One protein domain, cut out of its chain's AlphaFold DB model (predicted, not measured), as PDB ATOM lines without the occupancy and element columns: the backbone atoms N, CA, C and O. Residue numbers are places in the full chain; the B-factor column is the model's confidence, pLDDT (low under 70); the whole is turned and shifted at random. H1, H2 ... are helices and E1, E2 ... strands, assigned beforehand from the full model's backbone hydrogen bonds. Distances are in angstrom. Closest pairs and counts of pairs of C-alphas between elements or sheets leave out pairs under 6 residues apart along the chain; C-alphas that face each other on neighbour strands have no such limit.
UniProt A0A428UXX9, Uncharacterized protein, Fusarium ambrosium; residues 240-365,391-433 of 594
ATOM      1  N   GLU A 240      -1.905 -23.443  36.196       43.94
ATOM      2  CA  GLU A 240      -1.432 -24.254  35.078       43.94
ATOM      3  C   GLU A 240      -0.490 -23.361  34.278       43.94
ATOM      4  O   GLU A 240      -0.871 -22.277  33.822       43.94
ATOM      5  N   SER A 241       0.785 -23.740  34.209       38.62
ATOM      6  CA  SER A 241       1.794 -22.847  33.661       38.62
ATOM      7  C   SER A 241       1.720 -22.906  32.143       38.62
ATOM      8  O   SER A 241       2.558 -23.520  31.493       38.62
ATOM      9  N   PHE A 242       0.732 -22.212  31.564       40.81
ATOM     10  CA  PHE A 242       0.517 -22.061  30.118       40.81
ATOM     11  C   PHE A 242       1.769 -21.556  29.364       40.81
ATOM     12  O   PHE A 242       1.835 -21.628  28.138       40.81
ATOM     13  N   THR A 243       2.786 -21.084  30.096       41.12
ATOM     14  CA  THR A 243       4.137 -20.797  29.595       41.12
ATOM     15  C   THR A 243       4.887 -22.030  29.073       41.12
ATOM     16  O   THR A 243       5.695 -21.868  28.166       41.12
ATOM     17  N   HIS A 244       4.613 -23.229  29.599       45.88
ATOM     18  CA  HIS A 244       5.272 -24.506  29.289       45.88
ATOM     19  C   HIS A 244       4.244 -25.649  29.187       45.88
ATOM     20  O   HIS A 244       4.390 -26.681  29.830       45.88
ATOM     21  N   ASN A 245       3.187 -25.467  28.394       53.66
ATOM     22  CA  ASN A 245       2.275 -26.562  28.056       53.66
ATOM     23  C   ASN A 245       2.963 -27.482  27.022       53.66
ATOM     24  O   ASN A 245       3.104 -27.093  25.861       53.66
ATOM     25  N   TYR A 246       3.397 -28.677  27.436       52.56
ATOM     26  CA  TYR A 246       4.163 -29.639  26.614       52.56
ATOM     27  C   TYR A 246       3.330 -30.338  25.522       52.56
ATOM     28  O   TYR A 246       3.876 -31.061  24.685       52.56
ATOM     29  N   TRP A 247       2.013 -30.139  25.537       56.00
ATOM     30  CA  TRP A 247       1.065 -30.681  24.565       56.00
ATOM     31  C   TRP A 247       0.969 -29.747  23.351       56.00
ATOM     32  O   TRP A 247       1.221 -30.140  22.212       56.00
ATOM     33  N   VAL A 248       0.713 -28.463  23.621       51.88
ATOM     34  CA  VAL A 248       0.558 -27.398  22.618       51.88
ATOM     35  C   VAL A 248       1.908 -26.879  22.106       51.88
ATOM     36  O   VAL A 248       2.026 -26.502  20.937       51.88
ATOM     37  N   GLN A 249       2.941 -26.839  22.953       55.31
ATOM     38  CA  GLN A 249       4.285 -26.409  22.558       55.31
ATOM     39  C   GLN A 249       5.159 -27.605  22.171       55.31
ATOM     40  O   GLN A 249       5.101 -28.667  22.784       55.31
ATOM     41  N   LYS A 250       6.036 -27.428  21.173       61.41
ATOM     42  CA  LYS A 250       7.061 -28.435  20.870       61.41
ATOM     43  C   LYS A 250       8.023 -28.539  22.065       61.41
ATOM     44  O   LYS A 250       8.604 -27.509  22.416       61.41
ATOM     45  N   PRO A 251       8.245 -29.729  22.658       64.94
ATOM     46  CA  PRO A 251       9.225 -29.882  23.729       64.94
ATOM     47  C   PRO A 251      10.621 -29.511  23.214       64.94
ATOM     48  O   PRO A 251      10.966 -29.800  22.067       64.94
ATOM     49  N   SER A 252      11.420 -28.844  24.047       67.25
ATOM     50  CA  SER A 252      12.714 -28.269  23.648       67.25
ATOM     51  C   SER A 252      13.891 -29.229  23.844       67.25
ATOM     52  O   SER A 252      14.788 -29.298  22.999       67.25
ATOM     53  N   SER A 253      13.881 -30.001  24.931       76.38
ATOM     54  CA  SER A 253      14.946 -30.931  25.315       76.38
ATOM     55  C   SER A 253      14.390 -32.187  25.989       76.38
ATOM     56  O   SER A 253      13.261 -32.207  26.466       76.38
ATOM     57  N   SER A 254      15.177 -33.257  25.943       84.06
ATOM     58  CA  SER A 254      14.820 -34.616  26.342       84.06
ATOM     59  C   SER A 254      15.355 -34.894  27.747       84.06
ATOM     60  O   SER A 254      16.532 -35.201  27.930       84.06
ATOM     61  N   GLU A 255      14.491 -34.765  28.749       87.06
ATOM     62  CA  GLU A 255      14.891 -34.636  30.150       87.06
ATOM     63  C   GLU A 255      15.591 -35.888  30.703       87.06
ATOM     64  O   GLU A 255      15.197 -37.026  30.408       87.06
ATOM     65  N   ILE A 256      16.608 -35.678  31.542       87.81
ATOM     66  CA  ILE A 256      17.327 -36.741  32.251       87.81
ATOM     67  C   ILE A 256      16.370 -37.496  33.182       87.81
ATOM     68  O   ILE A 256      15.476 -36.934  33.826       87.81
ATOM     69  N   PHE A 257      16.596 -38.802  33.256       88.38
ATOM     70  CA  PHE A 257      15.936 -39.728  34.162       88.38
ATOM     71  C   PHE A 257      16.960 -40.697  34.759       88.38
ATOM     72  O   PHE A 257      18.084 -40.822  34.266       88.38
ATOM     73  N   ALA A 258      16.560 -41.380  35.825       87.31
ATOM     74  CA  ALA A 258      17.277 -42.503  36.401       87.31
ATOM     75  C   ALA A 258      16.708 -43.818  35.855       87.31
ATOM     76  O   ALA A 258      15.488 -43.977  35.785       87.31
ATOM     77  N   GLU A 259      17.566 -44.765  35.475       87.81
ATOM     78  CA  GLU A 259      17.135 -46.073  34.976       87.81
ATOM     79  C   GLU A 259      17.741 -47.233  35.773       87.81
ATOM     80  O   GLU A 259      18.938 -47.266  36.071       87.81
ATOM     81  N   TYR A 260      16.894 -48.221  36.045       86.38
ATOM     82  CA  TYR A 260      17.266 -49.574  36.422       86.38
ATOM     83  C   TYR A 260      16.832 -50.548  35.324       86.38
ATOM     84  O   TYR A 260      15.700 -50.458  34.846       86.38
ATOM     85  N   TRP A 261      17.681 -51.505  34.943       86.31
ATOM     86  CA  TRP A 261      17.364 -52.487  33.901       86.31
ATOM     87  C   TRP A 261      17.962 -53.863  34.203       86.31
ATOM     88  O   TRP A 261      19.152 -53.983  34.491       86.31
ATOM     89  N   LYS A 262      17.144 -54.910  34.058       83.38
ATOM     90  CA  LYS A 262      17.563 -56.317  33.991       83.38
ATOM     91  C   LYS A 262      17.143 -56.915  32.641       83.38
ATOM     92  O   LYS A 262      16.042 -56.613  32.182       83.38
ATOM     93  N   PRO A 263      17.961 -57.788  32.019       81.94
ATOM     94  CA  PRO A 263      17.646 -58.392  30.725       81.94
ATOM     95  C   PRO A 263      16.386 -59.269  30.766       81.94
ATOM     96  O   PRO A 263      16.120 -59.950  31.759       81.94
ATOM     97  N   GLY A 264      15.632 -59.253  29.665       80.12
ATOM     98  CA  GLY A 264      14.443 -60.080  29.461       80.12
ATOM     99  C   GLY A 264      14.753 -61.532  29.097       80.12
ATOM    100  O   GLY A 264      15.908 -61.939  28.943       80.12
ATOM    101  N   LYS A 265      13.696 -62.335  28.963       80.75
ATOM    102  CA  LYS A 265      13.765 -63.739  28.552       80.75
ATOM    103  C   LYS A 265      13.801 -63.844  27.032       80.75
ATOM    104  O   LYS A 265      12.828 -63.522  26.362       80.75
ATOM    105  N   THR A 266      14.885 -64.382  26.487       76.19
ATOM    106  CA  THR A 266      14.959 -64.714  25.062       76.19
ATOM    107  C   THR A 266      14.209 -66.015  24.755       76.19
ATOM    108  O   THR A 266      14.310 -66.999  25.489       76.19
ATOM    109  N   GLY A 267      13.457 -66.035  23.654       74.00
ATOM    110  CA  GLY A 267      12.731 -67.212  23.179       74.00
ATOM    111  C   GLY A 267      12.164 -67.008  21.775       74.00
ATOM    112  O   GLY A 267      12.017 -65.878  21.314       74.00
ATOM    113  N   GLU A 268      11.858 -68.098  21.074       75.81
ATOM    114  CA  GLU A 268      11.272 -68.027  19.733       75.81
ATOM    115  C   GLU A 268       9.873 -67.391  19.795       75.81
ATOM    116  O   GLU A 268       9.005 -67.847  20.537       75.81
ATOM    117  N   GLY A 269       9.673 -66.297  19.052       75.88
ATOM    118  CA  GLY A 269       8.434 -65.512  19.090       75.88
ATOM    119  C   GLY A 269       8.223 -64.668  20.357       75.88
ATOM    120  O   GLY A 269       7.137 -64.116  20.519       75.88
ATOM    121  N   ILE A 270       9.222 -64.549  21.243       80.00
ATOM    122  CA  ILE A 270       9.150 -63.730  22.464       80.00
ATOM    123  C   ILE A 270      10.068 -62.509  22.325       80.00
ATOM    124  O   ILE A 270      11.291 -62.637  22.282       80.00
ATOM    125  N   ASP A 271       9.453 -61.328  22.300       80.75
ATOM    126  CA  ASP A 271      10.109 -60.019  22.344       80.75
ATOM    127  C   ASP A 271       9.932 -59.424  23.755       80.75
ATOM    128  O   ASP A 271       8.894 -58.847  24.078       80.75
ATOM    129  N   ASP A 272      10.917 -59.656  24.627       82.69
ATOM    130  CA  ASP A 272      10.936 -59.223  26.032       82.69
ATOM    131  C   ASP A 272      12.161 -58.332  26.287       82.69
ATOM    132  O   ASP A 272      13.305 -58.796  26.286       82.69
ATOM    133  N   THR A 273      11.924 -57.040  26.524       82.06
ATOM    134  CA  THR A 273      12.971 -56.050  26.825       82.06
ATOM    135  C   THR A 273      13.536 -56.171  28.243       82.06
ATOM    136  O   THR A 273      14.609 -55.626  28.526       82.06
ATOM    137  N   GLY A 274      12.854 -56.911  29.120       84.31
ATOM    138  CA  GLY A 274      13.228 -57.124  30.509       84.31
ATOM    139  C   GLY A 274      12.709 -56.073  31.487       84.31
ATOM    140  O   GLY A 274      12.163 -55.025  31.131       84.31
ATOM    141  N   ALA A 275      12.878 -56.376  32.776       83.31
ATOM    142  CA  ALA A 275      12.400 -55.526  33.857       83.31
ATOM    143  C   ALA A 275      13.157 -54.189  33.862       83.31
ATOM    144  O   ALA A 275      14.342 -54.137  34.194       83.31
ATOM    145  N   THR A 276      12.449 -53.113  33.514       83.62
ATOM    146  CA  THR A 276      12.965 -51.739  33.506       83.62
ATOM    147  C   THR A 276      12.179 -50.899  34.512       83.62
ATOM    148  O   THR A 276      10.949 -50.914  34.482       83.62
ATOM    149  N   ILE A 277      12.866 -50.161  35.385       84.31
ATOM    150  CA  ILE A 277      12.266 -49.154  36.276       84.31
ATOM    151  C   ILE A 277      12.887 -47.805  35.915       84.31
ATOM    152  O   ILE A 277      14.100 -47.707  35.734       84.31
ATOM    153  N   ILE A 278      12.049 -46.777  35.777       84.94
ATOM    154  CA  ILE A 278      12.450 -45.434  35.352       84.94
ATOM    155  C   ILE A 278      11.961 -44.437  36.397       84.94
ATOM    156  O   ILE A 278      10.762 -44.366  36.662       84.94
ATOM    157  N   GLY A 279      12.887 -43.679  36.981       83.69
ATOM    158  CA  GLY A 279      12.593 -42.566  37.881       83.69
ATOM    159  C   GLY A 279      12.808 -41.236  37.167       83.69
ATOM    160  O   GLY A 279      13.928 -40.930  36.757       83.69
ATOM    161  N   PHE A 280      11.756 -40.434  37.015       84.06
ATOM    162  CA  PHE A 280      11.899 -39.041  36.586       84.06
ATOM    163  C   PHE A 280      12.364 -38.174  37.762       84.06
ATOM    164  O   PHE A 280      12.085 -38.487  38.919       84.06
ATOM    165  N   LEU A 281      13.117 -37.110  37.475       80.62
ATOM    166  CA  LEU A 281      13.730 -36.285  38.512       80.62
ATOM    167  C   LEU A 281      12.754 -35.198  38.990       80.62
ATOM    168  O   LEU A 281      12.255 -34.450  38.149       80.62
ATOM    169  N   PRO A 282      12.557 -35.007  40.310       76.88
ATOM    170  CA  PRO A 282      11.669 -33.984  40.874       76.88
ATOM    171  C   PRO A 282      12.268 -32.560  40.799       76.88
ATOM    172  O   PRO A 282      12.162 -31.763  41.730       76.88
ATOM    173  N   LEU A 283      12.928 -32.239  39.682       76.06
ATOM    174  CA  LEU A 283      13.640 -30.997  39.402       76.06
ATOM    175  C   LEU A 283      13.144 -30.410  38.076       76.06
ATOM    176  O   LEU A 283      13.446 -30.924  36.998       76.06
ATOM    177  N   ALA A 284      12.410 -29.299  38.140       73.38
ATOM    178  CA  ALA A 284      11.851 -28.644  36.953       73.38
ATOM    179  C   ALA A 284      12.916 -27.992  36.045       73.38
ATOM    180  O   ALA A 284      12.707 -27.860  34.840       73.38
ATOM    181  N   VAL A 285      14.065 -27.597  36.603       77.12
ATOM    182  CA  VAL A 285      15.105 -26.822  35.906       77.12
ATOM    183  C   VAL A 285      16.162 -27.744  35.286       77.12
ATOM    184  O   VAL A 285      16.836 -28.473  36.010       77.12
ATOM    185  N   GLN A 286      16.367 -27.645  33.966       77.62
ATOM    186  CA  GLN A 286      17.370 -28.409  33.202       77.62
ATOM    187  C   GLN A 286      18.762 -28.392  33.854       77.62
ATOM    188  O   GLN A 286      19.317 -29.446  34.146       77.62
ATOM    189  N   SER A 287      19.304 -27.212  34.174       76.94
ATOM    190  CA  SER A 287      20.652 -27.094  34.752       76.94
ATOM    191  C   SER A 287      20.801 -27.733  36.140       76.94
ATOM    192  O   SER A 287      21.918 -28.053  36.539       76.94
ATOM    193  N   ALA A 288      19.699 -27.961  36.865       75.06
ATOM    194  CA  ALA A 288      19.705 -28.717  38.116       75.06
ATOM    195  C   ALA A 288      19.702 -30.241  37.882       75.06
ATOM    196  O   ALA A 288      20.238 -30.972  38.710       75.06
ATOM    197  N   ARG A 289      19.144 -30.719  36.758       82.50
ATOM    198  CA  ARG A 289      19.199 -32.131  36.330       82.50
ATOM    199  C   ARG A 289      20.560 -32.491  35.726       82.50
ATOM    200  O   ARG A 289      21.136 -33.512  36.081       82.50
ATOM    201  N   GLU A 290      21.107 -31.630  34.868       81.75
ATOM    202  CA  GLU A 290      22.400 -31.824  34.182       81.75
ATOM    203  C   GLU A 290      23.610 -31.843  35.132       81.75
ATOM    204  O   GLU A 290      24.612 -32.518  34.874       81.75
ATOM    205  N   ALA A 291      23.518 -31.121  36.254       72.62
ATOM    206  CA  ALA A 291      24.566 -31.042  37.269       72.62
ATOM    207  C   ALA A 291      24.492 -32.151  38.341       72.62
ATOM    208  O   ALA A 291      25.248 -32.088  39.308       72.62
ATOM    209  N   LEU A 292      23.581 -33.120  38.234       72.06
ATOM    210  CA  LEU A 292      23.166 -33.960  39.362       72.06
ATOM    211  C   LEU A 292      23.961 -35.265  39.520       72.06
ATOM    212  O   LEU A 292      24.239 -35.968  38.553       72.06
ATOM    213  N   SER A 293      24.237 -35.632  40.772       60.38
ATOM    214  CA  SER A 293      24.694 -36.954  41.207       60.38
ATOM    215  C   SER A 293      23.844 -37.358  42.423       60.38
ATOM    216  O   SER A 293      24.066 -36.900  43.547       60.38
ATOM    217  N   LEU A 294      22.779 -38.125  42.176       55.75
ATOM    218  CA  LEU A 294      21.639 -38.260  43.088       55.75
ATOM    219  C   LEU A 294      21.814 -39.399  44.112       55.75
ATOM    220  O   LEU A 294      22.231 -40.503  43.758       55.75
ATOM    221  N   ALA A 295      21.370 -39.162  45.348       45.72
ATOM    222  CA  ALA A 295      21.190 -40.175  46.391       45.72
ATOM    223  C   ALA A 295      19.789 -40.060  47.031       45.72
ATOM    224  O   ALA A 295      19.644 -40.061  48.244       45.72
ATOM    225  N   ALA A 296      18.749 -39.890  46.208       40.72
ATOM    226  CA  ALA A 296      17.423 -39.541  46.701       40.72
ATOM    227  C   ALA A 296      16.685 -40.730  47.327       40.72
ATOM    228  O   ALA A 296      16.264 -41.654  46.628       40.72
ATOM    229  N   ASP A 297      16.401 -40.612  48.618       40.56
ATOM    230  CA  ASP A 297      15.301 -41.333  49.243       40.56
ATOM    231  C   ASP A 297      13.979 -40.876  48.604       40.56
ATOM    232  O   ASP A 297      13.609 -39.701  48.661       40.56
ATOM    233  N   VAL A 298      13.272 -41.812  47.966       41.12
ATOM    234  CA  VAL A 298      11.928 -41.602  47.414       41.12
ATOM    235  C   VAL A 298      10.938 -42.338  48.310       41.12
ATOM    236  O   VAL A 298      11.155 -43.507  48.642       41.12
ATOM    237  N   GLU A 299       9.826 -41.701  48.696       44.09
ATOM    238  CA  GLU A 299       8.815 -42.399  49.500       44.09
ATOM    239  C   GLU A 299       8.362 -43.670  48.753       44.09
ATOM    240  O   GLU A 299       7.995 -43.629  47.577       44.09
ATOM    241  N   ASN A 300       8.353 -44.806  49.457       54.62
ATOM    242  CA  ASN A 300       8.111 -46.169  48.959       54.62
ATOM    243  C   ASN A 300       9.290 -46.884  48.239       54.62
ATOM    244  O   ASN A 300       9.160 -48.089  48.042       54.62
ATOM    245  N   LEU A 301      10.425 -46.249  47.901       62.62
ATOM    246  CA  LEU A 301      11.650 -46.921  47.397       62.62
ATOM    247  C   LEU A 301      12.931 -46.134  47.763       62.62
ATOM    248  O   LEU A 301      13.197 -45.083  47.186       62.62
ATOM    249  N   ASN A 302      13.789 -46.679  48.633       69.94
ATOM    250  CA  ASN A 302      15.128 -46.125  48.878       69.94
ATOM    251  C   ASN A 302      16.085 -46.561  47.745       69.94
ATOM    252  O   ASN A 302      16.303 -47.766  47.575       69.94
ATOM    253  N   ILE A 303      16.588 -45.620  46.930       72.44
ATOM    254  CA  ILE A 303      17.398 -45.920  45.734       72.44
ATOM    255  C   ILE A 303      18.431 -44.827  45.380       72.44
ATOM    256  O   ILE A 303      18.084 -43.753  44.894       72.44
ATOM    257  N   THR A 304      19.733 -45.131  45.469       74.12
ATOM    258  CA  THR A 304      20.781 -44.240  44.928       74.12
ATOM    259  C   THR A 304      20.763 -44.248  43.394       74.12
ATOM    260  O   THR A 304      20.722 -45.320  42.784       74.12
ATOM    261  N   ALA A 305      20.857 -43.077  42.752       78.50
ATOM    262  CA  ALA A 305      20.863 -42.930  41.290       78.50
ATOM    263  C   ALA A 305      22.040 -42.059  40.815       78.50
ATOM    264  O   ALA A 305      21.927 -40.852  40.598       78.50
ATOM    265  N   SER A 306      23.201 -42.688  40.664       77.12
ATOM    266  CA  SER A 306      24.481 -41.995  40.464       77.12
ATOM    267  C   SER A 306      24.871 -41.794  38.992       77.12
ATOM    268  O   SER A 306      24.394 -42.496  38.097       77.12
ATOM    269  N   THR A 307      25.823 -40.885  38.762       77.38
ATOM    270  CA  THR A 307      26.620 -40.813  37.530       77.38
ATOM    271  C   THR A 307      28.062 -40.398  37.824       77.38
ATOM    272  O   THR A 307      28.353 -39.752  38.829       77.38
ATOM    273  N   SER A 308      28.984 -40.776  36.939       71.12
ATOM    274  CA  SER A 308      30.409 -40.430  37.006       71.12
ATOM    275  C   SER A 308      30.763 -39.089  36.348       71.12
ATOM    276  O   SER A 308      31.924 -38.681  36.390       71.12
ATOM    277  N   SER A 309      29.810 -38.438  35.679       69.38
ATOM    278  CA  SER A 309      30.035 -37.238  34.866       69.38
ATOM    279  C   SER A 309      28.742 -36.451  34.667       69.38
ATOM    280  O   SER A 309      27.676 -37.053  34.596       69.38
ATOM    281  N   ASN A 310      28.844 -35.130  34.487       71.62
ATOM    282  CA  ASN A 310      27.727 -34.303  34.023       71.62
ATOM    283  C   ASN A 310      27.078 -34.889  32.760       71.62
ATOM    284  O   ASN A 310      27.770 -35.458  31.911       71.62
ATOM    285  N   HIS A 311      25.778 -34.651  32.625       79.31
ATOM    286  CA  HIS A 311      24.987 -35.010  31.451       79.31
ATOM    287  C   HIS A 311      24.458 -33.761  30.750       79.31
ATOM    288  O   HIS A 311      24.371 -32.698  31.360       79.31
ATOM    289  N   THR A 312      24.084 -33.904  29.480       83.44
ATOM    290  CA  THR A 312      23.452 -32.842  28.683       83.44
ATOM    291  C   THR A 312      22.136 -33.360  28.119       83.44
ATOM    292  O   THR A 312      22.116 -34.426  27.503       83.44
ATOM    293  N   GLU A 313      21.040 -32.621  28.288       86.56
ATOM    294  CA  GLU A 313      19.715 -33.066  27.833       86.56
ATOM    295  C   GLU A 313      19.603 -33.000  26.294       86.56
ATOM    296  O   GLU A 313      19.788 -31.925  25.710       86.56
ATOM    297  N   PRO A 314      19.309 -34.114  25.584       86.50
ATOM    298  CA  PRO A 314      19.250 -34.103  24.124       86.50
ATOM    299  C   PRO A 314      18.182 -33.147  23.577       86.50
ATOM    300  O   PRO A 314      16.992 -33.312  23.830       86.50
ATOM    301  N   ILE A 315      18.595 -32.157  22.786       83.38
ATOM    302  CA  ILE A 315      17.693 -31.164  22.181       83.38
ATOM    303  C   ILE A 315      16.838 -31.815  21.083       83.38
ATOM    304  O   ILE A 315      17.362 -32.528  20.221       83.38
ATOM    305  N   PHE A 316      15.535 -31.517  21.060       79.69
ATOM    306  CA  PHE A 316      14.621 -31.971  20.006       79.69
ATOM    307  C   PHE A 316      14.850 -31.193  18.700       79.69
ATOM    308  O   PHE A 316      14.175 -30.213  18.389       79.69
ATOM    309  N   GLN A 317      15.821 -31.644  17.908       80.62
ATOM    310  CA  GLN A 317      16.087 -31.107  16.574       80.62
ATOM    311  C   GLN A 317      14.938 -31.460  15.616       80.62
ATOM    312  O   GLN A 317      14.677 -32.636  15.359       80.62
ATOM    313  N   TYR A 318      14.272 -30.437  15.080       81.12
ATOM    314  CA  TYR A 318      13.187 -30.553  14.104       81.12
ATOM    315  C   TYR A 318      13.628 -29.991  12.753       81.12
ATOM    316  O   TYR A 318      13.991 -28.818  12.667       81.12
ATOM    317  N   ASP A 319      13.545 -30.804  11.707       81.69
ATOM    318  CA  ASP A 319      13.754 -30.380  10.329       81.69
ATOM    319  C   ASP A 319      12.427 -29.915   9.704       81.69
ATOM    320  O   ASP A 319      11.435 -30.648   9.635       81.69
ATOM    321  N   ALA A 320      12.419 -28.662   9.250       79.94
ATOM    322  CA  ALA A 320      11.278 -28.031   8.601       79.94
ATOM    323  C   ALA A 320      11.154 -28.380   7.106       79.94
ATOM    324  O   ALA A 320      10.065 -28.220   6.560       79.94
ATOM    325  N   GLU A 321      12.219 -28.865   6.457       84.25
ATOM    326  CA  GLU A 321      12.197 -29.267   5.045       84.25
ATOM    327  C   GLU A 321      11.624 -30.682   4.877       84.25
ATOM    328  O   GLU A 321      10.777 -30.905   4.011       84.25
ATOM    329  N   THR A 322      12.017 -31.629   5.738       80.75
ATOM    330  CA  THR A 322      11.489 -33.011   5.717       80.75
ATOM    331  C   THR A 322      10.271 -33.247   6.618       80.75
ATOM    332  O   THR A 322       9.640 -34.300   6.508       80.75
ATOM    333  N   ASN A 323       9.905 -32.290   7.485       79.25
ATOM    334  CA  ASN A 323       8.826 -32.417   8.483       79.25
ATOM    335  C   ASN A 323       9.081 -33.562   9.503       79.25
ATOM    336  O   ASN A 323       8.156 -34.244   9.960       79.25
ATOM    337  N   GLN A 324      10.352 -33.785   9.860       80.31
ATOM    338  CA  GLN A 324      10.802 -34.873  10.741       80.31
ATOM    339  C   GLN A 324      11.667 -34.371  11.905       80.31
ATOM    340  O   GLN A 324      12.386 -33.381  11.797       80.31
ATOM    341  N   TYR A 325      11.606 -35.070  13.036       82.12
ATOM    342  CA  TYR A 325      12.529 -34.897  14.155       82.12
ATOM    343  C   TYR A 325      13.748 -35.810  13.988       82.12
ATOM    344  O   TYR A 325      13.613 -36.988  13.658       82.12
ATOM    345  N   ASN A 326      14.941 -35.313  14.312       85.62
ATOM    346  CA  ASN A 326      16.124 -36.159  14.450       85.62
ATOM    347  C   ASN A 326      16.038 -36.952  15.768       85.62
ATOM    348  O   ASN A 326      16.532 -36.532  16.815       85.62
ATOM    349  N   THR A 327      15.403 -38.121  15.717       87.19
ATOM    350  CA  THR A 327      15.150 -38.980  16.885       87.19
ATOM    351  C   THR A 327      16.403 -39.655  17.462       87.19
ATOM    352  O   THR A 327      16.311 -40.300  18.507       87.19
ATOM    353  N   SER A 328      17.564 -39.563  16.801       87.44
ATOM    354  CA  SER A 328      18.748 -40.390  17.096       87.44
ATOM    355  C   SER A 328      19.260 -40.250  18.535       87.44
ATOM    356  O   SER A 328      19.444 -41.255  19.223       87.44
ATOM    357  N   ALA A 329      19.424 -39.018  19.023       86.19
ATOM    358  CA  ALA A 329      19.910 -38.755  20.377       86.19
ATOM    359  C   ALA A 329      18.896 -39.169  21.461       86.19
ATOM    360  O   ALA A 329      19.284 -39.686  22.507       86.19
ATOM    361  N   ILE A 330      17.592 -39.026  21.188       88.19
ATOM    362  CA  ILE A 330      16.521 -39.460  22.099       88.19
ATOM    363  C   ILE A 330      16.448 -40.992  22.156       88.19
ATOM    364  O   ILE A 330      16.372 -41.557  23.244       88.19
ATOM    365  N   ARG A 331      16.557 -41.687  21.014       89.56
ATOM    366  CA  ARG A 331      16.658 -43.159  20.976       89.56
ATOM    367  C   ARG A 331      17.896 -43.671  21.712       89.56
ATOM    368  O   ARG A 331      17.814 -44.691  22.391       89.56
ATOM    369  N   ASN A 332      19.016 -42.948  21.647       89.25
ATOM    370  CA  ASN A 332      20.198 -43.262  22.449       89.25
ATOM    371  C   ASN A 332      19.915 -43.115  23.956       89.25
ATOM    372  O   ASN A 332      20.150 -44.057  24.710       89.25
ATOM    373  N   GLN A 333      19.321 -41.997  24.391       89.62
ATOM    374  CA  GLN A 333      18.968 -41.786  25.802       89.62
ATOM    375  C   GLN A 333      17.986 -42.846  26.324       89.62
ATOM    376  O   GLN A 333      18.207 -43.437  27.381       89.62
ATOM    377  N   LEU A 334      16.963 -43.194  25.540       88.69
ATOM    378  CA  LEU A 334      16.016 -44.276  25.839       88.69
ATOM    379  C   LEU A 334      16.638 -45.687  25.745       88.69
ATOM    380  O   LEU A 334      16.025 -46.666  26.173       88.69
ATOM    381  N   GLY A 335      17.859 -45.826  25.216       86.62
ATOM    382  CA  GLY A 335      18.502 -47.124  24.989       86.62
ATOM    383  C   GLY A 335      17.708 -48.008  24.024       86.62
ATOM    384  O   GLY A 335      17.668 -49.224  24.207       86.62
ATOM    385  N   SER A 336      17.033 -47.385  23.051       86.88
ATOM    386  CA  SER A 336      16.187 -48.005  22.026       86.88
ATOM    387  C   SER A 336      16.878 -48.013  20.656       86.88
ATOM    388  O   SER A 336      16.294 -47.702  19.618       86.88
ATOM    389  N   ILE A 337      18.164 -48.375  20.667       84.06
ATOM    390  CA  ILE A 337      19.025 -48.561  19.493       84.06
ATOM    391  C   ILE A 337      19.405 -50.045  19.386       84.06
ATOM    392  O   ILE A 337      19.456 -50.767  20.380       84.06
ATOM    393  N   ARG A 338      19.678 -50.519  18.166       75.12
ATOM    394  CA  ARG A 338      20.135 -51.890  17.899       75.12
ATOM    395  C   ARG A 338      21.520 -52.134  18.520       75.12
ATOM    396  O   ARG A 338      22.537 -51.739  17.953       75.12
ATOM    397  N   HIS A 339      21.563 -52.792  19.676       65.19
ATOM    398  CA  HIS A 339      22.806 -53.153  20.362       65.19
ATOM    399  C   HIS A 339      23.256 -54.578  19.987       65.19
ATOM    400  O   HIS A 339      22.541 -55.544  20.234       65.19
ATOM    401  N   ASN A 340      24.481 -54.735  19.472       54.59
ATOM    402  CA  ASN A 340      25.106 -56.047  19.215       54.59
ATOM    403  C   ASN A 340      25.714 -56.674  20.499       54.59
ATOM    404  O   ASN A 340      26.807 -57.236  20.468       54.59
ATOM    405  N   GLY A 341      25.049 -56.526  21.647       57.22
ATOM    406  CA  GLY A 341      25.555 -56.951  22.956       57.22
ATOM    407  C   GLY A 341      24.692 -56.442  24.113       57.22
ATOM    408  O   GLY A 341      23.605 -55.909  23.901       57.22
ATOM    409  N   THR A 342      25.182 -56.589  25.347       59.53
ATOM    410  CA  THR A 342      24.517 -56.070  26.555       59.53
ATOM    411  C   THR A 342      24.314 -54.554  26.485       59.53
ATOM    412  O   THR A 342      25.249 -53.821  26.158       59.53
ATOM    413  N   ARG A 343      23.104 -54.094  26.834       66.00
ATOM    414  CA  ARG A 343      22.702 -52.678  26.883       66.00
ATOM    415  C   ARG A 343      23.669 -51.906  27.788       66.00
ATOM    416  O   ARG A 343      23.757 -52.185  28.980       66.00
ATOM    417  N   ASN A 344      24.438 -50.990  27.204       65.56
ATOM    418  CA  ASN A 344      25.436 -50.204  27.923       65.56
ATOM    419  C   ASN A 344      24.863 -48.824  28.267       65.56
ATOM    420  O   ASN A 344      24.343 -48.138  27.388       65.56
ATOM    421  N   ASN A 345      24.988 -48.416  29.530       70.56
ATOM    422  CA  ASN A 345      24.470 -47.138  30.015       70.56
ATOM    423  C   ASN A 345      25.490 -45.988  29.955       70.56
ATOM    424  O   ASN A 345      25.095 -44.826  30.049       70.56
ATOM    425  N   THR A 346      26.781 -46.258  29.719       66.81
ATOM    426  CA  THR A 346      27.770 -45.184  29.512       66.81
ATOM    427  C   THR A 346      27.497 -44.451  28.195       66.81
ATOM    428  O   THR A 346      27.501 -45.086  27.140       66.81
ATOM    429  N   GLY A 347      27.310 -43.129  28.238       72.56
ATOM    430  CA  GLY A 347      26.999 -42.319  27.051       72.56
ATOM    431  C   GLY A 347      25.526 -42.345  26.627       72.56
ATOM    432  O   GLY A 347      25.218 -42.023  25.480       72.56
ATOM    433  N   ARG A 348      24.613 -42.750  27.523       85.06
ATOM    434  CA  ARG A 348      23.159 -42.576  27.350       85.06
ATOM    435  C   ARG A 348      22.624 -41.255  27.920       85.06
ATOM    436  O   ARG A 348      21.460 -40.969  27.703       85.06
ATOM    437  N   GLU A 349      23.424 -40.451  28.618       86.44
ATOM    438  CA  GLU A 349      22.966 -39.218  29.292       86.44
ATOM    439  C   GLU A 349      21.768 -39.439  30.249       86.44
ATOM    440  O   GLU A 349      20.722 -38.790  30.147       86.44
ATOM    441  N   ILE A 350      21.934 -40.409  31.160       87.00
ATOM    442  CA  ILE A 350      20.978 -40.822  32.202       87.00
ATOM    443  C   ILE A 350      21.711 -41.205  33.495       87.00
ATOM    444  O   ILE A 350      22.853 -41.665  33.452       87.00
ATOM    445  N   LEU A 351      21.020 -41.110  34.631       86.06
ATOM    446  CA  LEU A 351      21.501 -41.636  35.912       86.06
ATOM    447  C   LEU A 351      21.284 -43.157  35.984       86.06
ATOM    448  O   LEU A 351      20.300 -43.681  35.456       86.06
ATOM    449  N   ILE A 352      22.175 -43.874  36.671       84.94
ATOM    450  CA  ILE A 352      22.072 -45.329  36.865       84.94
ATOM    451  C   ILE A 352      21.639 -45.613  38.302       84.94
ATOM    452  O   ILE A 352      22.322 -45.212  39.247       84.94
ATOM    453  N   ILE A 353      20.524 -46.328  38.461       84.94
ATOM    454  CA  ILE A 353      20.028 -46.748  39.775       84.94
ATOM    455  C   ILE A 353      20.847 -47.943  40.284       84.94
ATOM    456  O   ILE A 353      21.068 -48.910  39.552       84.94
ATOM    457  N   SER A 354      21.276 -47.879  41.545       82.81
ATOM    458  CA  SER A 354      22.060 -48.916  42.225       82.81
ATOM    459  C   SER A 354      21.355 -50.276  42.220       82.81
ATOM    460  O   SER A 354      20.237 -50.417  42.718       82.81
ATOM    461  N   ASP A 355      22.042 -51.306  41.719       82.50
ATOM    462  CA  ASP A 355      21.588 -52.697  41.807       82.50
ATOM    463  C   ASP A 355      21.418 -53.137  43.267       82.50
ATOM    464  O   ASP A 355      20.462 -53.833  43.598       82.50
ATOM    465  N   GLN A 356      22.316 -52.722  44.161       83.31
ATOM    466  CA  GLN A 356      22.255 -53.098  45.572       83.31
ATOM    467  C   GLN A 356      20.977 -52.559  46.228       83.31
ATOM    468  O   GLN A 356      20.217 -53.324  46.825       83.31
ATOM    469  N   ASP A 357      20.718 -51.266  46.058       75.44
ATOM    470  CA  ASP A 357      19.641 -50.552  46.745       75.44
ATOM    471  C   ASP A 357      18.287 -50.932  46.136       75.44
ATOM    472  O   ASP A 357      17.333 -51.212  46.858       75.44
ATOM    473  N   MET A 358      18.223 -51.071  44.806       81.94
ATOM    474  CA  MET A 358      17.034 -51.568  44.118       81.94
ATOM    475  C   MET A 358      16.691 -53.002  44.542       81.94
ATOM    476  O   MET A 358      15.532 -53.291  44.825       81.94
ATOM    477  N   ASN A 359      17.668 -53.915  44.631       83.56
ATOM    478  CA  ASN A 359      17.394 -55.277  45.106       83.56
ATOM    479  C   ASN A 359      16.971 -55.292  46.591       83.56
ATOM    480  O   ASN A 359      16.105 -56.089  46.951       83.56
ATOM    481  N   ALA A 360      17.519 -54.410  47.436       81.25
ATOM    482  CA  ALA A 360      17.120 -54.279  48.841       81.25
ATOM    483  C   ALA A 360      15.686 -53.739  48.994       81.25
ATOM    484  O   ALA A 360      14.854 -54.374  49.643       81.25
ATOM    485  N   SER A 361      15.364 -52.625  48.336       77.56
ATOM    486  CA  SER A 361      14.040 -51.994  48.397       77.56
ATOM    487  C   SER A 361      12.950 -52.841  47.724       77.56
ATOM    488  O   SER A 361      11.829 -52.922  48.230       77.56
ATOM    489  N   LEU A 362      13.266 -53.577  46.649       76.81
ATOM    490  CA  LEU A 362      12.354 -54.586  46.091       76.81
ATOM    491  C   LEU A 362      12.107 -55.744  47.070       76.81
ATOM    492  O   LEU A 362      10.961 -56.172  47.213       76.81
ATOM    493  N   ALA A 363      13.142 -56.233  47.762       79.25
ATOM    494  CA  ALA A 363      12.996 -57.282  48.772       79.25
ATOM    495  C   ALA A 363      12.184 -56.812  49.992       79.25
ATOM    496  O   ALA A 363      11.445 -57.608  50.567       79.25
ATOM    497  N   GLU A 364      12.252 -55.526  50.355       73.38
ATOM    498  CA  GLU A 364      11.397 -54.957  51.397       73.38
ATOM    499  C   GLU A 364       9.907 -54.906  50.983       73.38
ATOM    500  O   GLU A 364       9.022 -55.094  51.823       73.38
ATOM    501  N   ILE A 365       9.597 -54.641  49.712       69.88
ATOM    502  CA  ILE A 365       8.207 -54.591  49.219       69.88
ATOM    503  C   ILE A 365       7.649 -56.000  48.964       69.88
ATOM    504  O   ILE A 365       6.443 -56.225  49.086       69.88
ATOM    505  N   GLU A 391      -3.856 -32.746  20.178       47.69
ATOM    506  CA  GLU A 391      -2.843 -31.818  20.727       47.69
ATOM    507  C   GLU A 391      -1.691 -32.554  21.430       47.69
ATOM    508  O   GLU A 391      -1.041 -32.041  22.326       47.69
ATOM    509  N   ILE A 392      -1.403 -33.783  21.008       52.81
ATOM    510  CA  ILE A 392      -0.133 -34.446  21.328       52.81
ATOM    511  C   ILE A 392       0.925 -33.943  20.326       52.81
ATOM    512  O   ILE A 392       0.581 -33.716  19.162       52.81
ATOM    513  N   PRO A 393       2.228 -33.894  20.677       60.06
ATOM    514  CA  PRO A 393       3.344 -33.882  19.722       60.06
ATOM    515  C   PRO A 393       3.403 -35.168  18.863       60.06
ATOM    516  O   PRO A 393       4.386 -35.911  18.863       60.06
ATOM    517  N   GLN A 394       2.327 -35.462  18.127       67.25
ATOM    518  CA  GLN A 394       2.039 -36.738  17.471       67.25
ATOM    519  C   GLN A 394       3.137 -37.121  16.480       67.25
ATOM    520  O   GLN A 394       3.533 -38.285  16.424       67.25
ATOM    521  N   ASN A 395       3.692 -36.141  15.763       75.19
ATOM    522  CA  ASN A 395       4.830 -36.326  14.863       75.19
ATOM    523  C   ASN A 395       6.063 -36.856  15.613       75.19
ATOM    524  O   ASN A 395       6.691 -37.791  15.136       75.19
ATOM    525  N   LEU A 396       6.385 -36.329  16.802       79.94
ATOM    526  CA  LEU A 396       7.532 -36.792  17.593       79.94
ATOM    527  C   LEU A 396       7.304 -38.212  18.125       79.94
ATOM    528  O   LEU A 396       8.161 -39.074  17.952       79.94
ATOM    529  N   LEU A 397       6.144 -38.471  18.743       81.56
ATOM    530  CA  LEU A 397       5.847 -39.788  19.316       81.56
ATOM    531  C   LEU A 397       5.767 -40.882  18.238       81.56
ATOM    532  O   LEU A 397       6.332 -41.961  18.412       81.56
ATOM    533  N   SER A 398       5.109 -40.599  17.108       84.19
ATOM    534  CA  SER A 398       5.008 -41.548  15.992       84.19
ATOM    535  C   SER A 398       6.344 -41.772  15.286       84.19
ATOM    536  O   SER A 398       6.633 -42.913  14.931       84.19
ATOM    537  N   GLN A 399       7.187 -40.742  15.134       87.75
ATOM    538  CA  GLN A 399       8.525 -40.892  14.554       87.75
ATOM    539  C   GLN A 399       9.446 -41.679  15.488       87.75
ATOM    540  O   GLN A 399      10.055 -42.635  15.030       87.75
ATOM    541  N   VAL A 400       9.476 -41.401  16.799       88.50
ATOM    542  CA  VAL A 400      10.256 -42.214  17.756       88.50
ATOM    543  C   VAL A 400       9.793 -43.676  17.753       88.50
ATOM    544  O   VAL A 400      10.634 -44.568  17.674       88.50
ATOM    545  N   PHE A 401       8.483 -43.945  17.773       90.25
ATOM    546  CA  PHE A 401       7.958 -45.313  17.693       90.25
ATOM    547  C   PHE A 401       8.365 -46.022  16.388       90.25
ATOM    548  O   PHE A 401       8.913 -47.126  16.423       90.25
ATOM    549  N   THR A 402       8.135 -45.370  15.245       90.88
ATOM    550  CA  THR A 402       8.417 -45.914  13.904       90.88
ATOM    551  C   THR A 402       9.915 -46.133  13.692       90.88
ATOM    552  O   THR A 402      10.322 -47.172  13.182       90.88
ATOM    553  N   ASP A 403      10.749 -45.196  14.137       91.06
ATOM    554  CA  ASP A 403      12.202 -45.258  14.000       91.06
ATOM    555  C   ASP A 403      12.848 -46.316  14.898       91.06
ATOM    556  O   ASP A 403      13.842 -46.926  14.498       91.06
ATOM    557  N   VAL A 404      12.323 -46.540  16.110       91.06
ATOM    558  CA  VAL A 404      12.757 -47.673  16.941       91.06
ATOM    559  C   VAL A 404      12.375 -48.969  16.235       91.06
ATOM    560  O   VAL A 404      13.267 -49.754  15.924       91.06
ATOM    561  N   LEU A 405      11.096 -49.148  15.886       90.56
ATOM    562  CA  LEU A 405      10.596 -50.359  15.230       90.56
ATOM    563  C   LEU A 405      11.401 -50.711  13.963       90.56
ATOM    564  O   LEU A 405      11.853 -51.844  13.822       90.56
ATOM    565  N   ASN A 406      11.663 -49.723  13.100       91.12
ATOM    566  CA  ASN A 406      12.412 -49.884  11.847       91.12
ATOM    567  C   ASN A 406      13.926 -50.123  12.019       91.12
ATOM    568  O   ASN A 406      14.595 -50.432  11.035       91.12
ATOM    569  N   THR A 407      14.502 -49.926  13.212       89.38
ATOM    570  CA  THR A 407      15.949 -50.130  13.442       89.38
ATOM    571  C   THR A 407      16.273 -51.290  14.380       89.38
ATOM    572  O   THR A 407      17.338 -51.901  14.239       89.38
ATOM    573  N   THR A 408      15.375 -51.620  15.310       87.19
ATOM    574  CA  THR A 408      15.573 -52.680  16.312       87.19
ATOM    575  C   THR A 408      14.821 -53.971  16.002       87.19
ATOM    576  O   THR A 408      15.127 -54.980  16.631       87.19
ATOM    577  N   ASP A 409      13.866 -53.952  15.066       87.44
ATOM    578  CA  ASP A 409      12.953 -55.062  14.754       87.44
ATOM    579  C   ASP A 409      12.107 -55.540  15.969       87.44
ATOM    580  O   ASP A 409      11.520 -56.621  15.933       87.44
ATOM    581  N   SER A 410      12.020 -54.736  17.044       87.19
ATOM    582  CA  SER A 410      11.392 -55.077  18.338       87.19
ATOM    583  C   SER A 410      10.194 -54.160  18.660       87.19
ATOM    584  O   SER A 410      10.378 -53.011  19.094       87.19
ATOM    585  N   PRO A 411       8.946 -54.636  18.468       89.38
ATOM    586  CA  PRO A 411       7.733 -53.956  18.923       89.38
ATOM    587  C   PRO A 411       7.708 -53.628  20.423       89.38
ATOM    588  O   PRO A 411       7.225 -52.558  20.795       89.38
ATOM    589  N   ALA A 412       8.232 -54.495  21.291       87.69
ATOM    590  CA  ALA A 412       8.269 -54.265  22.734       87.69
ATOM    591  C   ALA A 412       9.160 -53.065  23.084       87.69
ATOM    592  O   ALA A 412       8.746 -52.196  23.856       87.69
ATOM    593  N   LEU A 413      10.332 -52.950  22.451       88.31
ATOM    594  CA  LEU A 413      11.242 -51.818  22.638       88.31
ATOM    595  C   LEU A 413      10.675 -50.512  22.057       88.31
ATOM    596  O   LEU A 413      10.856 -49.451  22.655       88.31
ATOM    597  N   ALA A 414       9.931 -50.583  20.948       88.75
ATOM    598  CA  ALA A 414       9.208 -49.437  20.396       88.75
ATOM    599  C   ALA A 414       8.083 -48.952  21.334       88.75
ATOM    600  O   ALA A 414       7.966 -47.751  21.588       88.75
ATOM    601  N   ILE A 415       7.297 -49.871  21.913       87.88
ATOM    602  CA  ILE A 415       6.258 -49.545  22.907       87.88
ATOM    603  C   ILE A 415       6.879 -49.001  24.201       87.88
ATOM    604  O   ILE A 415       6.349 -48.042  24.765       87.88
ATOM    605  N   GLN A 416       7.999 -49.566  24.668       88.44
ATOM    606  CA  GLN A 416       8.723 -49.067  25.840       88.44
ATOM    607  C   GLN A 416       9.206 -47.630  25.616       88.44
ATOM    608  O   GLN A 416       8.881 -46.759  26.417       88.44
ATOM    609  N   ALA A 417       9.892 -47.357  24.501       89.12
ATOM    610  CA  ALA A 417      10.355 -46.013  24.154       89.12
ATOM    611  C   ALA A 417       9.199 -44.996  24.078       89.12
ATOM    612  O   ALA A 417       9.289 -43.911  24.654       89.12
ATOM    613  N   LEU A 418       8.091 -45.371  23.425       87.12
ATOM    614  CA  LEU A 418       6.885 -44.547  23.313       87.12
ATOM    615  C   LEU A 418       6.255 -44.244  24.682       87.12
ATOM    616  O   LEU A 418       5.952 -43.086  24.970       87.12
ATOM    617  N   LYS A 419       6.081 -45.258  25.544       83.62
ATOM    618  CA  LYS A 419       5.516 -45.077  26.892       83.62
ATOM    619  C   LYS A 419       6.419 -44.238  27.789       83.62
ATOM    620  O   LYS A 419       5.913 -43.362  28.481       83.62
ATOM    621  N   THR A 420       7.734 -44.466  27.768       87.31
ATOM    622  CA  THR A 420       8.691 -43.666  28.545       87.31
ATOM    623  C   THR A 420       8.624 -42.196  28.146       87.31
ATOM    624  O   THR A 420       8.520 -41.340  29.019       87.31
ATOM    625  N   LEU A 421       8.621 -41.900  26.841       84.31
ATOM    626  CA  LEU A 421       8.540 -40.530  26.338       84.31
ATOM    627  C   LEU A 421       7.198 -39.865  26.695       84.31
ATOM    628  O   LEU A 421       7.196 -38.723  27.147       84.31
ATOM    629  N   LEU A 422       6.076 -40.583  26.571       80.12
ATOM    630  CA  LEU A 422       4.750 -40.079  26.951       80.12
ATOM    631  C   LEU A 422       4.647 -39.774  28.455       80.12
ATOM    632  O   LEU A 422       4.239 -38.677  28.824       80.12
ATOM    633  N   TYR A 423       5.043 -40.709  29.326       79.38
ATOM    634  CA  TYR A 423       4.997 -40.482  30.774       79.38
ATOM    635  C   TYR A 423       5.955 -39.374  31.226       79.38
ATOM    636  O   TYR A 423       5.633 -38.657  32.170       79.38
ATOM    637  N   ARG A 424       7.095 -39.192  30.545       81.88
ATOM    638  CA  ARG A 424       8.032 -38.102  30.845       81.88
ATOM    639  C   ARG A 424       7.435 -36.731  30.521       81.88
ATOM    640  O   ARG A 424       7.535 -35.832  31.349       81.88
ATOM    641  N   LEU A 425       6.762 -36.602  29.373       76.81
ATOM    642  CA  LEU A 425       6.029 -35.386  28.999       76.81
ATOM    643  C   LEU A 425       4.935 -35.055  30.029       76.81
ATOM    644  O   LEU A 425       4.915 -33.942  30.541       76.81
ATOM    645  N   ILE A 426       4.101 -36.033  30.412       74.56
ATOM    646  CA  ILE A 426       3.075 -35.864  31.467       74.56
ATOM    647  C   ILE A 426       3.710 -35.397  32.789       74.56
ATOM    648  O   ILE A 426       3.193 -34.501  33.454       74.56
ATOM    649  N   TYR A 427       4.834 -36.002  33.180       75.94
ATOM    650  CA  TYR A 427       5.502 -35.707  34.444       75.94
ATOM    651  C   TYR A 427       6.061 -34.276  34.497       75.94
ATOM    652  O   TYR A 427       5.811 -33.571  35.474       75.94
ATOM    653  N   TYR A 428       6.783 -33.823  33.466       77.62
ATOM    654  CA  TYR A 428       7.400 -32.488  33.464       77.62
ATOM    655  C   TYR A 428       6.443 -31.343  33.080       77.62
ATOM    656  O   TYR A 428       6.714 -30.201  33.448       77.62
ATOM    657  N   ASP A 429       5.299 -31.628  32.449       73.25
ATOM    658  CA  ASP A 429       4.180 -30.681  32.297       73.25
ATOM    659  C   ASP A 429       3.544 -30.360  33.668       73.25
ATOM    660  O   ASP A 429       3.314 -29.199  34.020       73.25
ATOM    661  N   HIS A 430       3.353 -31.383  34.507       69.81
ATOM    662  CA  HIS A 430       2.709 -31.251  35.816       69.81
ATOM    663  C   HIS A 430       3.657 -31.033  37.011       69.81
ATOM    664  O   HIS A 430       3.186 -30.698  38.094       69.81
ATOM    665  N   ILE A 431       4.982 -31.117  36.846       73.12
ATOM    666  CA  ILE A 431       5.964 -30.990  37.950       73.12
ATOM    667  C   ILE A 431       5.839 -29.696  38.780       73.12
ATOM    668  O   ILE A 431       6.263 -29.633  39.935       73.12
ATOM    669  N   SER A 432       5.244 -28.649  38.200       65.94
ATOM    670  CA  SER A 432       4.977 -27.374  38.871       65.94
ATOM    671  C   SER A 432       3.824 -27.430  39.887       65.94
ATOM    672  O   SER A 432       3.857 -26.680  40.866       65.94
ATOM    673  N   THR A 433       2.848 -28.330  39.699       65.31
ATOM    674  CA  THR A 433       1.657 -28.481  40.557       65.31
ATOM    675  C   THR A 433       1.851 -29.492  41.690       65.31
ATOM    676  O   THR A 433       1.020 -29.563  42.596       65.31
TER     677      THR A 433
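AT A GLANCE: This is residues 240 to 365 and 391 to 433 of the 594 residues of an uncharacterized protein of Fusarium ambrosium (UniProt A0A428UXX9). A small three-stranded sheet, E2, E1 and E4, has the long helix H5 passing by its edge strand E2, and H4 folds back along H5 as a helical hairpin. Long loops make up much of the rest, with short H2 near the helical hairpin and H3 following E4. The printed part has 169 residues, under half in named elements, along the chain E1 E2 H1 E3 H2 E4 H3 H4 H5; the class is mixed, helices and strands. The sheet, order E2 E1 E4, is mixed; the whole is compact, radius of gyration of the C-alphas 16.4 A, spanning 49 by 44 by 28 A.

HOW THE PARTS SIT: E1, residues 257 to 261, and E2, residues 276 to 280, form an antiparallel hairpin, with N 258 and O 279 2.8 A apart, within hydrogen-bond range. E4, residues 351 to 353, is parallel to E1, with N 259 and O 351 at 2.9 A. Residues 305 to 306 pair antiparallel with residues 352 to 353 of E4. H5, residues 411 to 430, only grazes the sheet; its closest C-alphas to E2 are Arg 424 and Phe 280, 7.0 A. H4, residues 394 to 408, touches H5 at a shallow tilt of 31 degrees, opposite ways, closest C-alphas Phe 401 and Ala 414, 5.1 A. H2, residues 328 to 333, is close but not clearly touching H4, with C-alphas Arg 331 and Val 404 7.2 A apart.

IN THESE COORDINATES: E1 begins at C-alpha 257 (15.936, -39.728, 34.162). H1 is residues 286 to 290; E3, residues 292 to 295, pairs with no named strand. H3, residues 355 to 365, is 15.4 A long, H4 20.9 A and H5 28.7 A, ending at C-alpha 430 (2.709, -31.251, 35.816). In H1 to H5, every O i to N i+4 pair is within hydrogen-bond range.

THE WHOLE: The C-alphas farthest apart are Glu 321 and Glu 364, 53.0 A. Residues 366 to 390 are not printed; C-alphas 365 and 391 are 38.1 A apart across the cut. The links E1 to E2, E3 to H2 and H2 to E4 are long. Mean pLDDT of the printed part is 76.3; residues 240 to 252 and 293 to 302 are among those under 70.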